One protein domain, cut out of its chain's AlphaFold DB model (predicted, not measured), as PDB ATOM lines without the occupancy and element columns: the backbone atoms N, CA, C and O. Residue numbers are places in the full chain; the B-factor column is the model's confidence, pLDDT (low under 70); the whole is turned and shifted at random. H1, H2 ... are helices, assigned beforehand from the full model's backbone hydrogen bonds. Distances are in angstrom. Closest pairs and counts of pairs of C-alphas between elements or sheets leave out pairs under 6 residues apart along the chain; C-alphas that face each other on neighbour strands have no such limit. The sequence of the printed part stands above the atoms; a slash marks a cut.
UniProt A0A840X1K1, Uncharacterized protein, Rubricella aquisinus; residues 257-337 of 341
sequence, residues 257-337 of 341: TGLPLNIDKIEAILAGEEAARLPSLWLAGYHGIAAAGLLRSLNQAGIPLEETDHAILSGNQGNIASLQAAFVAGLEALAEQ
ATOM      1  N   THR A 257     -21.137 -25.723  25.481       81.62
ATOM      2  CA  THR A 257     -20.468 -25.918  26.781       81.62
ATOM      3  C   THR A 257     -20.219 -24.617  27.543       81.62
ATOM      4  O   THR A 257     -19.817 -24.638  28.701       81.62
ATOM      5  N   GLY A 258     -20.394 -23.468  26.882       80.06
ATOM      6  CA  GLY A 258     -19.959 -22.181  27.418       80.06
ATOM      7  C   GLY A 258     -18.439 -22.022  27.435       80.06
ATOM      8  O   GLY A 258     -17.967 -20.974  27.846       80.06
ATOM      9  N   LEU A 259     -17.665 -23.003  26.967       81.62
ATOM     10  CA  LEU A 259     -16.224 -22.881  26.767       81.62
ATOM     11  C   LEU A 259     -15.940 -22.536  25.293       81.62
ATOM     12  O   LEU A 259     -16.680 -22.973  24.409       81.62
ATOM     13  N   PRO A 260     -14.896 -21.740  24.999       77.56
ATOM     14  CA  PRO A 260     -14.542 -21.357  23.629       77.56
ATOM     15  C   PRO A 260     -13.964 -22.522  22.807       77.56
ATOM     16  O   PRO A 260     -13.896 -22.435  21.582       77.56
ATOM     17  N   LEU A 261     -13.577 -23.620  23.463       75.50
ATOM     18  CA  LEU A 261     -13.125 -24.863  22.841       75.50
ATOM     19  C   LEU A 261     -14.225 -25.935  22.932       75.50
ATOM     20  O   LEU A 261     -14.950 -26.016  23.925       75.50
ATOM     21  N   ASN A 262     -14.328 -26.786  21.903       78.50
ATOM     22  CA  ASN A 262     -15.137 -28.007  21.989       78.50
ATOM     23  C   ASN A 262     -14.541 -28.931  23.063       78.50
ATOM     24  O   ASN A 262     -13.319 -29.057  23.138       78.50
ATOM     25  N   ILE A 263     -15.398 -29.593  23.843       76.69
ATOM     26  CA  ILE A 263     -15.001 -30.477  24.941       76.69
ATOM     27  C   ILE A 263     -14.020 -31.561  24.489       76.69
ATOM     28  O   ILE A 263     -13.046 -31.801  25.179       76.69
ATOM     29  N   ASP A 264     -14.177 -32.091  23.275       75.88
ATOM     30  CA  ASP A 264     -13.295 -33.130  22.729       75.88
ATOM     31  C   ASP A 264     -11.838 -32.651  22.641       75.88
ATOM     32  O   ASP A 264     -10.890 -33.402  22.852       75.88
ATOM     33  N   LYS A 265     -11.651 -31.363  22.324       79.94
ATOM     34  CA  LYS A 265     -10.330 -30.737  22.288       79.94
ATOM     35  C   LYS A 265      -9.811 -30.495  23.705       79.94
ATOM     36  O   LYS A 265      -8.618 -30.624  23.928       79.94
ATOM     37  N   ILE A 266     -10.691 -30.150  24.644       79.88
ATOM     38  CA  ILE A 266     -10.340 -29.946  26.054       79.88
ATOM     39  C   ILE A 266      -9.877 -31.262  26.683       79.88
ATOM     40  O   ILE A 266      -8.809 -31.302  27.281       79.88
ATOM     41  N   GLU A 267     -10.635 -32.340  26.505       77.56
ATOM     42  CA  GLU A 267     -10.300 -33.681  26.993       77.56
ATOM     43  C   GLU A 267      -8.980 -34.182  26.393       77.56
ATOM     44  O   GLU A 267      -8.153 -34.735  27.109       77.56
ATOM     45  N   ALA A 268      -8.732 -33.915  25.105       81.25
ATOM     46  CA  ALA A 268      -7.462 -34.254  24.465       81.25
ATOM     47  C   ALA A 268      -6.262 -33.467  25.029       81.25
ATOM     48  O   ALA A 268      -5.171 -34.019  25.133       81.25
ATOM     49  N   ILE A 269      -6.450 -32.189  25.384       81.25
ATOM     50  CA  ILE A 269      -5.414 -31.354  26.019       81.25
ATOM     51  C   ILE A 269      -5.095 -31.865  27.426       81.25
ATOM     52  O   ILE A 269      -3.936 -31.947  27.816       81.25
ATOM     53  N   LEU A 270      -6.132 -32.203  28.188       76.25
ATOM     54  CA  LEU A 270      -6.060 -32.608  29.589       76.25
ATOM     55  C   LEU A 270      -5.727 -34.095  29.773       76.25
ATOM     56  O   LEU A 270      -6.144 -34.678  30.764       76.25
ATOM     57  N   ALA A 271      -5.030 -34.727  28.828       68.38
ATOM     58  CA  ALA A 271      -4.794 -36.170  28.815       68.38
ATOM     59  C   ALA A 271      -4.461 -36.756  30.212       68.38
ATOM     60  O   ALA A 271      -3.541 -36.298  30.888       68.38
ATOM     61  N   GLY A 272      -5.208 -37.787  30.627       67.12
ATOM     62  CA  GLY A 272      -5.101 -38.426  31.947       67.12
ATOM     63  C   GLY A 272      -6.399 -38.336  32.762       67.12
ATOM     64  O   GLY A 272      -7.203 -37.428  32.569       67.12
ATOM     65  N   GLU A 273      -6.630 -39.285  33.674       63.06
ATOM     66  CA  GLU A 273      -7.915 -39.405  34.390       63.06
ATOM     67  C   GLU A 273      -8.256 -38.191  35.266       63.06
ATOM     68  O   GLU A 273      -9.389 -37.713  35.243       63.06
ATOM     69  N   GLU A 274      -7.295 -37.670  36.036       64.75
ATOM     70  CA  GLU A 274      -7.546 -36.552  36.957       64.75
ATOM     71  C   GLU A 274      -7.876 -35.260  36.198       64.75
ATOM     72  O   GLU A 274      -8.806 -34.530  36.545       64.75
ATOM     73  N   ALA A 275      -7.155 -35.011  35.109       67.12
ATOM     74  CA  ALA A 275      -7.344 -33.837  34.281       67.12
ATOM     75  C   ALA A 275      -8.608 -33.962  33.400       67.12
ATOM     76  O   ALA A 275      -9.324 -32.972  33.240       67.12
ATOM     77  N   ALA A 276      -9.009 -35.168  32.983       66.88
ATOM     78  CA  ALA A 276     -10.295 -35.418  32.320       66.88
ATOM     79  C   ALA A 276     -11.533 -35.109  33.192       66.88
ATOM     80  O   ALA A 276     -12.624 -34.919  32.655       66.88
ATOM     81  N   ARG A 277     -11.395 -34.998  34.525       79.38
ATOM     82  CA  ARG A 277     -12.503 -34.628  35.434       79.38
ATOM     83  C   ARG A 277     -12.767 -33.125  35.504       79.38
ATOM     84  O   ARG A 277     -13.882 -32.707  35.825       79.38
ATOM     85  N   LEU A 278     -11.766 -32.290  35.224       86.00
ATOM     86  CA  LEU A 278     -11.893 -30.832  35.342       86.00
ATOM     87  C   LEU A 278     -12.971 -30.247  34.409       86.00
ATOM     88  O   LEU A 278     -13.740 -29.399  34.872       86.00
ATOM     89  N   PRO A 279     -13.114 -30.695  33.145       84.38
ATOM     90  CA  PRO A 279     -14.196 -30.243  32.281       84.38
ATOM     91  C   PRO A 279     -15.573 -30.656  32.804       84.38
ATOM     92  O   PRO A 279     -16.494 -29.843  32.782       84.38
ATOM     93  N   SER A 280     -15.722 -31.869  33.344       85.12
ATOM     94  CA  SER A 280     -16.983 -32.316  33.950       85.12
ATOM     95  C   SER A 280     -17.356 -31.463  35.165       85.12
ATOM     96  O   SER A 280     -18.503 -31.035  35.283       85.12
ATOM     97  N   LEU A 281     -16.388 -31.133  36.029       89.06
ATOM     98  CA  LEU A 281     -16.596 -30.222  37.160       89.06
ATOM     99  C   LEU A 281     -16.998 -28.818  36.698       89.06
ATOM    100  O   LEU A 281     -17.907 -28.221  37.275       89.06
ATOM    101  N   TRP A 282     -16.352 -28.303  35.647       89.62
ATOM    102  CA  TRP A 282     -16.724 -27.028  35.042       89.62
ATOM    103  C   TRP A 282     -18.180 -27.056  34.566       89.62
ATOM    104  O   TRP A 282     -18.976 -26.205  34.950       89.62
ATOM    105  N   LEU A 283     -18.548 -28.065  33.777       87.88
ATOM    106  CA  LEU A 283     -19.888 -28.212  33.207       87.88
ATOM    107  C   LEU A 283     -20.971 -28.449  34.267       87.88
ATOM    108  O   LEU A 283     -22.115 -28.041  34.071       87.88
ATOM    109  N   ALA A 284     -20.612 -29.050  35.401       89.81
ATOM    110  CA  ALA A 284     -21.484 -29.206  36.561       89.81
ATOM    111  C   ALA A 284     -21.627 -27.919  37.405       89.81
ATOM    112  O   ALA A 284     -22.359 -27.908  38.393       89.81
ATOM    113  N   GLY A 285     -20.958 -26.822  37.028       89.38
ATOM    114  CA  GLY A 285     -21.041 -25.523  37.699       89.38
ATOM    115  C   GLY A 285     -20.008 -25.309  38.808       89.38
ATOM    116  O   GLY A 285     -19.977 -24.239  39.420       89.38
ATOM    117  N   TYR A 286     -19.111 -26.270  39.047       91.56
ATOM    118  CA  TYR A 286     -18.022 -26.166  40.024       91.56
ATOM    119  C   TYR A 286     -16.805 -25.425  39.446       91.56
ATOM    120  O   TYR A 286     -15.661 -25.863  39.587       91.56
ATOM    121  N   HIS A 287     -17.043 -24.277  38.805       90.88
ATOM    122  CA  HIS A 287     -16.036 -23.530  38.040       90.88
ATOM    123  C   HIS A 287     -14.770 -23.211  38.846       90.88
ATOM    124  O   HIS A 287     -13.667 -23.352  38.333       90.88
ATOM    125  N   GLY A 288     -14.911 -22.817  40.117       91.06
ATOM    126  CA  GLY A 288     -13.767 -22.499  40.974       91.06
ATOM    127  C   GLY A 288     -12.887 -23.715  41.275       91.06
ATOM    128  O   GLY A 288     -11.665 -23.595  41.305       91.06
ATOM    129  N   ILE A 289     -13.495 -24.893  41.448       90.81
ATOM    130  CA  ILE A 289     -12.771 -26.151  41.679       90.81
ATOM    131  C   ILE A 289     -12.054 -26.573  40.396       90.81
ATOM    132  O   ILE A 289     -10.868 -26.891  40.446       90.81
ATOM    133  N   ALA A 290     -12.747 -26.513  39.255       90.88
ATOM    134  CA  ALA A 290     -12.179 -26.833  37.949       90.88
ATOM    135  C   ALA A 290     -10.996 -25.914  37.594       90.88
ATOM    136  O   ALA A 290      -9.915 -26.400  37.268       90.88
ATOM    137  N   ALA A 291     -11.165 -24.593  37.738       91.12
ATOM    138  CA  ALA A 291     -10.112 -23.604  37.506       91.12
ATOM    139  C   ALA A 291      -8.914 -23.812  38.434       91.12
ATOM    140  O   ALA A 291      -7.788 -23.950  37.965       91.12
ATOM    141  N   ALA A 292      -9.141 -23.921  39.745       91.00
ATOM    142  CA  ALA A 292      -8.050 -24.141  40.689       91.00
ATOM    143  C   ALA A 292      -7.327 -25.483  40.456       91.00
ATOM    144  O   ALA A 292      -6.115 -25.562  40.647       91.00
ATOM    145  N   GLY A 293      -8.048 -26.535  40.051       90.06
ATOM    146  CA  GLY A 293      -7.463 -27.828  39.691       90.06
ATOM    147  C   GLY A 293      -6.556 -27.744  38.463       90.06
ATOM    148  O   GLY A 293      -5.437 -28.257  38.488       90.06
ATOM    149  N   LEU A 294      -6.986 -27.014  37.431       90.31
ATOM    150  CA  LEU A 294      -6.175 -26.782  36.238       90.31
ATOM    151  C   LEU A 294      -4.897 -26.001  36.561       90.31
ATOM    152  O   LEU A 294      -3.807 -26.421  36.186       90.31
ATOM    153  N   LEU A 295      -5.016 -24.907  37.315       91.06
ATOM    154  CA  LEU A 295      -3.870 -24.083  37.716       91.06
ATOM    155  C   LEU A 295      -2.860 -24.871  38.566       91.06
ATOM    156  O   LEU A 295      -1.651 -24.695  38.426       91.06
ATOM    157  N   ARG A 296      -3.333 -25.789  39.422       89.31
ATOM    158  CA  ARG A 296      -2.446 -26.719  40.140       89.31
ATOM    159  C   ARG A 296      -1.701 -27.652  39.187       89.31
ATOM    160  O   ARG A 296      -0.510 -27.864  39.395       89.31
ATOM    161  N   SER A 297      -2.374 -28.153  38.152       86.06
ATOM    162  CA  SER A 297      -1.767 -29.025  37.137       86.06
ATOM    163  C   SER A 297      -0.676 -28.290  36.348       86.06
ATOM    164  O   SER A 297       0.422 -28.816  36.188       86.06
ATOM    165  N   LEU A 298      -0.924 -27.036  35.950       87.88
ATOM    166  CA  LEU A 298       0.081 -26.169  35.314       87.88
ATOM    167  C   LEU A 298       1.322 -25.988  36.192       87.88
ATOM    168  O   LEU A 298       2.447 -26.200  35.741       87.88
ATOM    169  N   ASN A 299       1.115 -25.646  37.465       88.56
ATOM    170  CA  ASN A 299       2.207 -25.431  38.408       88.56
ATOM    171  C   ASN A 299       3.033 -26.712  38.634       88.56
ATOM    172  O   ASN A 299       4.258 -26.651  38.716       88.56
ATOM    173  N   GLN A 300       2.384 -27.881  38.693       86.19
ATOM    174  CA  GLN A 300       3.067 -29.179  38.767       86.19
ATOM    175  C   GLN A 300       3.862 -29.496  37.492       86.19
ATOM    176  O   GLN A 300       4.951 -30.058  37.581       86.19
ATOM    177  N   ALA A 301       3.357 -29.092  36.323       83.50
ATOM    178  CA  ALA A 301       4.041 -29.216  35.037       83.50
ATOM    179  C   ALA A 301       5.156 -28.168  34.819       83.50
ATOM    180  O   ALA A 301       5.795 -28.159  33.765       83.50
ATOM    181  N   GLY A 302       5.401 -27.286  35.798       88.50
ATOM    182  CA  GLY A 302       6.411 -26.229  35.728       88.50
ATOM    183  C   GLY A 302       6.028 -25.049  34.831       88.50
ATOM    184  O   GLY A 302       6.898 -24.249  34.486       88.50
ATOM    185  N   ILE A 303       4.753 -24.929  34.452       87.75
ATOM    186  CA  ILE A 303       4.244 -23.793  33.682       87.75
ATOM    187  C   ILE A 303       4.008 -22.614  34.644       87.75
ATOM    188  O   ILE A 303       3.288 -22.779  35.634       87.75
ATOM    189  N   PRO A 304       4.600 -21.428  34.389       89.50
ATOM    190  CA  PRO A 304       4.402 -20.248  35.228       89.50
ATOM    191  C   PRO A 304       2.935 -19.816  35.303       89.50
ATOM    192  O   PRO A 304       2.232 -19.826  34.296       89.50
ATOM    193  N   LEU A 305       2.509 -19.387  36.493       90.62
ATOM    194  CA  LEU A 305       1.180 -18.832  36.746       90.62
ATOM    195  C   LEU A 305       1.221 -17.300  36.807       90.62
ATOM    196  O   LEU A 305       2.229 -16.717  37.217       90.62
ATOM    197  N   GLU A 306       0.118 -16.648  36.446       87.00
ATOM    198  CA  GLU A 306      -0.042 -15.201  36.605       87.00
ATOM    199  C   GLU A 306      -0.435 -14.824  38.049       87.00
ATOM    200  O   GLU A 306      -0.901 -15.641  38.845       87.00
ATOM    201  N   GLU A 307      -0.286 -13.547  38.423       82.75
ATOM    202  CA  GLU A 307      -0.674 -13.059  39.759       82.75
ATOM    203  C   GLU A 307      -2.171 -13.292  40.054       82.75
ATOM    204  O   GLU A 307      -2.563 -13.636  41.172       82.75
ATOM    205  N   THR A 308      -3.010 -13.169  39.026       81.69
ATOM    206  CA  THR A 308      -4.453 -13.442  39.062       81.69
ATOM    207  C   THR A 308      -4.774 -14.911  39.344       81.69
ATOM    208  O   THR A 308      -5.742 -15.192  40.055       81.69
ATOM    209  N   ASP A 309      -3.947 -15.846  38.875       87.81
ATOM    210  CA  ASP A 309      -4.116 -17.284  39.118       87.81
ATOM    211  C   ASP A 309      -3.868 -17.634  40.588       87.81
ATOM    212  O   ASP A 309      -4.595 -18.431  41.191       87.81
ATOM    213  N   HIS A 310      -2.885 -16.978  41.211       86.00
ATOM    214  CA  HIS A 310      -2.602 -17.155  42.634       86.00
ATOM    215  C   HIS A 310      -3.783 -16.736  43.523       86.00
ATOM    216  O   HIS A 310      -4.030 -17.369  44.555       86.00
ATOM    217  N   ALA A 311      -4.570 -15.734  43.112       85.75
ATOM    218  CA  ALA A 311      -5.785 -15.349  43.828       85.75
ATOM    219  C   ALA A 311      -6.841 -16.472  43.802       85.75
ATOM    220  O   ALA A 311      -7.401 -16.808  44.851       85.75
ATOM    221  N   ILE A 312      -7.042 -17.120  42.649       87.00
ATOM    222  CA  ILE A 312      -7.957 -18.264  42.497       87.00
ATOM    223  C   ILE A 312      -7.498 -19.432  43.378       87.00
ATOM    224  O   ILE A 312      -8.306 -20.021  44.101       87.00
ATOM    225  N   LEU A 313      -6.193 -19.727  43.390       86.69
ATOM    226  CA  LEU A 313      -5.610 -20.772  44.238       86.69
ATOM    227  C   LEU A 313      -5.766 -20.491  45.740       86.69
ATOM    228  O   LEU A 313      -5.938 -21.428  46.516       86.69
ATOM    229  N   SER A 314      -5.767 -19.219  46.150       84.88
ATOM    230  CA  SER A 314      -6.030 -18.809  47.540       84.88
ATOM    231  C   SER A 314      -7.517 -18.794  47.932       84.88
ATOM    232  O   SER A 314      -7.858 -18.395  49.045       84.88
ATOM    233  N   GLY A 315      -8.416 -19.224  47.040       77.69
ATOM    234  CA  GLY A 315      -9.859 -19.283  47.290       77.69
ATOM    235  C   GLY A 315     -10.619 -17.994  46.968       77.69
ATOM    236  O   GLY A 315     -11.836 -17.947  47.151       77.69
ATOM    237  N   ASN A 316      -9.951 -16.965  46.440       78.94
ATOM    238  CA  ASN A 316     -10.618 -15.781  45.912       78.94
ATOM    239  C   ASN A 316     -11.054 -16.053  44.468       78.94
ATOM    240  O   ASN A 316     -10.333 -15.772  43.514       78.94
ATOM    241  N   GLN A 317     -12.238 -16.644  44.314       69.81
ATOM    242  CA  GLN A 317     -12.712 -17.162  43.027       69.81
ATOM    243  C   GLN A 317     -13.108 -16.074  42.009       69.81
ATOM    244  O   GLN A 317     -13.419 -16.404  40.870       69.81
ATOM    245  N   GLY A 318     -13.096 -14.785  42.369       74.56
ATOM    246  CA  GLY A 318     -13.510 -13.715  41.455       74.56
ATOM    247  C   GLY A 318     -14.938 -13.914  40.918       74.56
ATOM    248  O   GLY A 318     -15.804 -14.460  41.600       74.56
ATOM    249  N   ASN A 319     -15.204 -13.451  39.692       87.62
ATOM    250  CA  ASN A 319     -16.461 -13.727  38.987       87.62
ATOM    251  C   ASN A 319     -16.293 -14.870  37.966       87.62
ATOM    252  O   ASN A 319     -15.176 -15.234  37.603       87.62
ATOM    253  N   ILE A 320     -17.409 -15.402  37.451       88.25
ATOM    254  CA  ILE A 320     -17.396 -16.514  36.482       88.25
ATOM    255  C   ILE A 320     -16.556 -16.222  35.231       88.25
ATOM    256  O   ILE A 320     -15.881 -17.117  34.733       88.25
ATOM    257  N   ALA A 321     -16.545 -14.974  34.752       88.50
ATOM    258  CA  ALA A 321     -15.757 -14.584  33.585       88.50
ATOM    259  C   ALA A 321     -14.247 -14.663  33.866       88.50
ATOM    260  O   ALA A 321     -13.484 -15.071  32.998       88.50
ATOM    261  N   SER A 322     -13.828 -14.337  35.091       87.88
ATOM    262  CA  SER A 322     -12.429 -14.437  35.524       87.88
ATOM    263  C   SER A 322     -11.993 -15.900  35.628       87.88
ATOM    264  O   SER A 322     -10.941 -16.264  35.116       87.88
ATOM    265  N   LEU A 323     -12.840 -16.759  36.211       91.19
ATOM    266  CA  LEU A 323     -12.593 -18.206  36.273       91.19
ATOM    267  C   LEU A 323     -12.520 -18.832  34.881       91.19
ATOM    268  O   LEU A 323     -11.692 -19.702  34.640       91.19
ATOM    269  N   GLN A 324     -13.380 -18.386  33.964       90.75
ATOM    270  CA  GLN A 324     -13.412 -18.880  32.592       90.75
ATOM    271  C   GLN A 324     -12.158 -18.472  31.831       90.75
ATOM    272  O   GLN A 324     -11.580 -19.307  31.145       90.75
ATOM    273  N   ALA A 325     -11.727 -17.217  31.973       89.50
ATOM    274  CA  ALA A 325     -10.494 -16.740  31.366       89.50
ATOM    275  C   ALA A 325      -9.286 -17.552  31.853       89.50
ATOM    276  O   ALA A 325      -8.544 -18.071  31.024       89.50
ATOM    277  N   ALA A 326      -9.150 -17.749  33.170       90.00
ATOM    278  CA  ALA A 326      -8.072 -18.552  33.749       90.00
ATOM    279  C   ALA A 326      -8.130 -20.021  33.291       90.00
ATOM    280  O   ALA A 326      -7.115 -20.602  32.917       90.00
ATOM    281  N   PHE A 327      -9.326 -20.620  33.262       89.62
ATOM    282  CA  PHE A 327      -9.495 -22.002  32.813       89.62
ATOM    283  C   PHE A 327      -9.113 -22.175  31.337       89.62
ATOM    284  O   PHE A 327      -8.409 -23.110  30.981       89.62
ATOM    285  N   VAL A 328      -9.531 -21.258  30.462       89.12
ATOM    286  CA  VAL A 328      -9.208 -21.318  29.029       89.12
ATOM    287  C   VAL A 328      -7.723 -21.075  28.778       89.12
ATOM    288  O   VAL A 328      -7.112 -21.861  28.058       89.12
ATOM    289  N   ALA A 329      -7.136 -20.051  29.401       88.75
ATOM    290  CA  ALA A 329      -5.710 -19.759  29.268       88.75
ATOM    291  C   ALA A 329      -4.851 -20.946  29.732       88.75
ATOM    292  O   ALA A 329      -3.891 -21.325  29.064       88.75
ATOM    293  N   GLY A 330      -5.246 -21.603  30.828       88.94
ATOM    294  CA  GLY A 330      -4.567 -22.804  31.301       88.94
ATOM    295  C   GLY A 330      -4.646 -23.983  30.326       88.94
ATOM    296  O   GLY A 330      -3.666 -24.704  30.151       88.94
ATOM    297  N   LEU A 331      -5.783 -24.168  29.649       87.12
ATOM    298  CA  LEU A 331      -5.920 -25.198  28.615       87.12
ATOM    299  C   LEU A 331      -5.014 -24.912  27.417       87.12
ATOM    300  O   LEU A 331      -4.387 -25.823  26.883       87.12
ATOM    301  N   GLU A 332      -4.935 -23.656  26.988       87.00
ATOM    302  CA  GLU A 332      -4.068 -23.250  25.881       87.00
ATOM    303  C   GLU A 332      -2.587 -23.462  26.227       87.00
ATOM    304  O   GLU A 332      -1.864 -24.060  25.430       87.00
ATOM    305  N   ALA A 333      -2.165 -23.106  27.444       86.75
ATOM    306  CA  ALA A 333      -0.795 -23.317  27.911       86.75
ATOM    307  C   ALA A 333      -0.387 -24.805  27.938       86.75
ATOM    308  O   ALA A 333       0.710 -25.154  27.498       86.75
ATOM    309  N   LEU A 334      -1.274 -25.702  28.394       83.81
ATOM    310  CA  LEU A 334      -1.027 -27.153  28.340       83.81
ATOM    311  C   LEU A 334      -0.931 -27.669  26.900       83.81
ATOM    312  O   LEU A 334      -0.060 -28.481  26.588       83.81
ATOM    313  N   ALA A 335      -1.809 -27.190  26.014       82.19
ATOM    314  CA  ALA A 335      -1.808 -27.590  24.612       82.19
ATOM    315  C   ALA A 335      -0.493 -27.215  23.907       82.19
ATOM    316  O   ALA A 335       0.023 -27.990  23.100       82.19
ATOM    317  N   GLU A 336       0.052 -26.036  24.213       83.25
ATOM    318  CA  GLU A 336       1.329 -25.566  23.671       83.25
ATOM    319  C   GLU A 336       2.517 -26.387  24.182       83.25
ATOM    320  O   GLU A 336       3.402 -26.723  23.394       83.25
ATOM    321  N   GLN A 337       2.526 -26.756  25.468       78.00
ATOM    322  CA  GLN A 337       3.579 -27.594  26.047       78.00
ATOM    323  C   GLN A 337       3.618 -28.984  25.398       78.00
ATOM    324  O   GLN A 337       4.687 -29.443  24.999       78.00
TER     325      GLN A 337
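What this domain is: This is residues 257 to 337 of the 341 residues of an uncharacterized protein of Rubricella aquisinus (UniProt A0A840X1K1). Helices H3 and H5 lie side by side as the core; H2 packs on H3, H1 bridges H2 and H5 on one side, and H4 crosses H3 on the other. The printed part has 81 residues with five named helices, H1 to H5, and no named strand: all helix. It is compact, radius of gyration of the C-alphas 11.3 A, spanning 29 by 27 by 20 A.

Where its parts are: H1 is residues 263 to 269, from C-alpha 263 at (-15.001, -30.477, 24.941). H2 is 273 to 283, H3 287 to 300 (19.9 A), H4 307 to 313. H5, 320 to 337 (25.9 A), ends at C-alpha 337 (3.579, -27.594, 26.047).

How they stand to each other: H1 and H2 form a hairpin, closest C-alphas Glu 267 and Ala 276, 5.6 A. H2 and H3 form another, Leu 278 and Ala 290, 4.8 A. H3 touches H4 at a steep tilt of 65 degrees, Ala 292 and Leu 313, 5.5 A. H3 touches H5 at a shallow tilt of 30 degrees, the same way, Ala 291 and Phe 327, 5.0 A. H5 touches H1 with residues 331 to 335 alone, Ala 335 and Ile 269, 5.4 A. Every O i to N i+4 pair is within hydrogen-bond range in H1, H3, H4 and H5; in H2, 4 of 7.

The domain as a whole: The printed part has no cut and no long link. Residues 271 to 276 and 317 have pLDDT under 70.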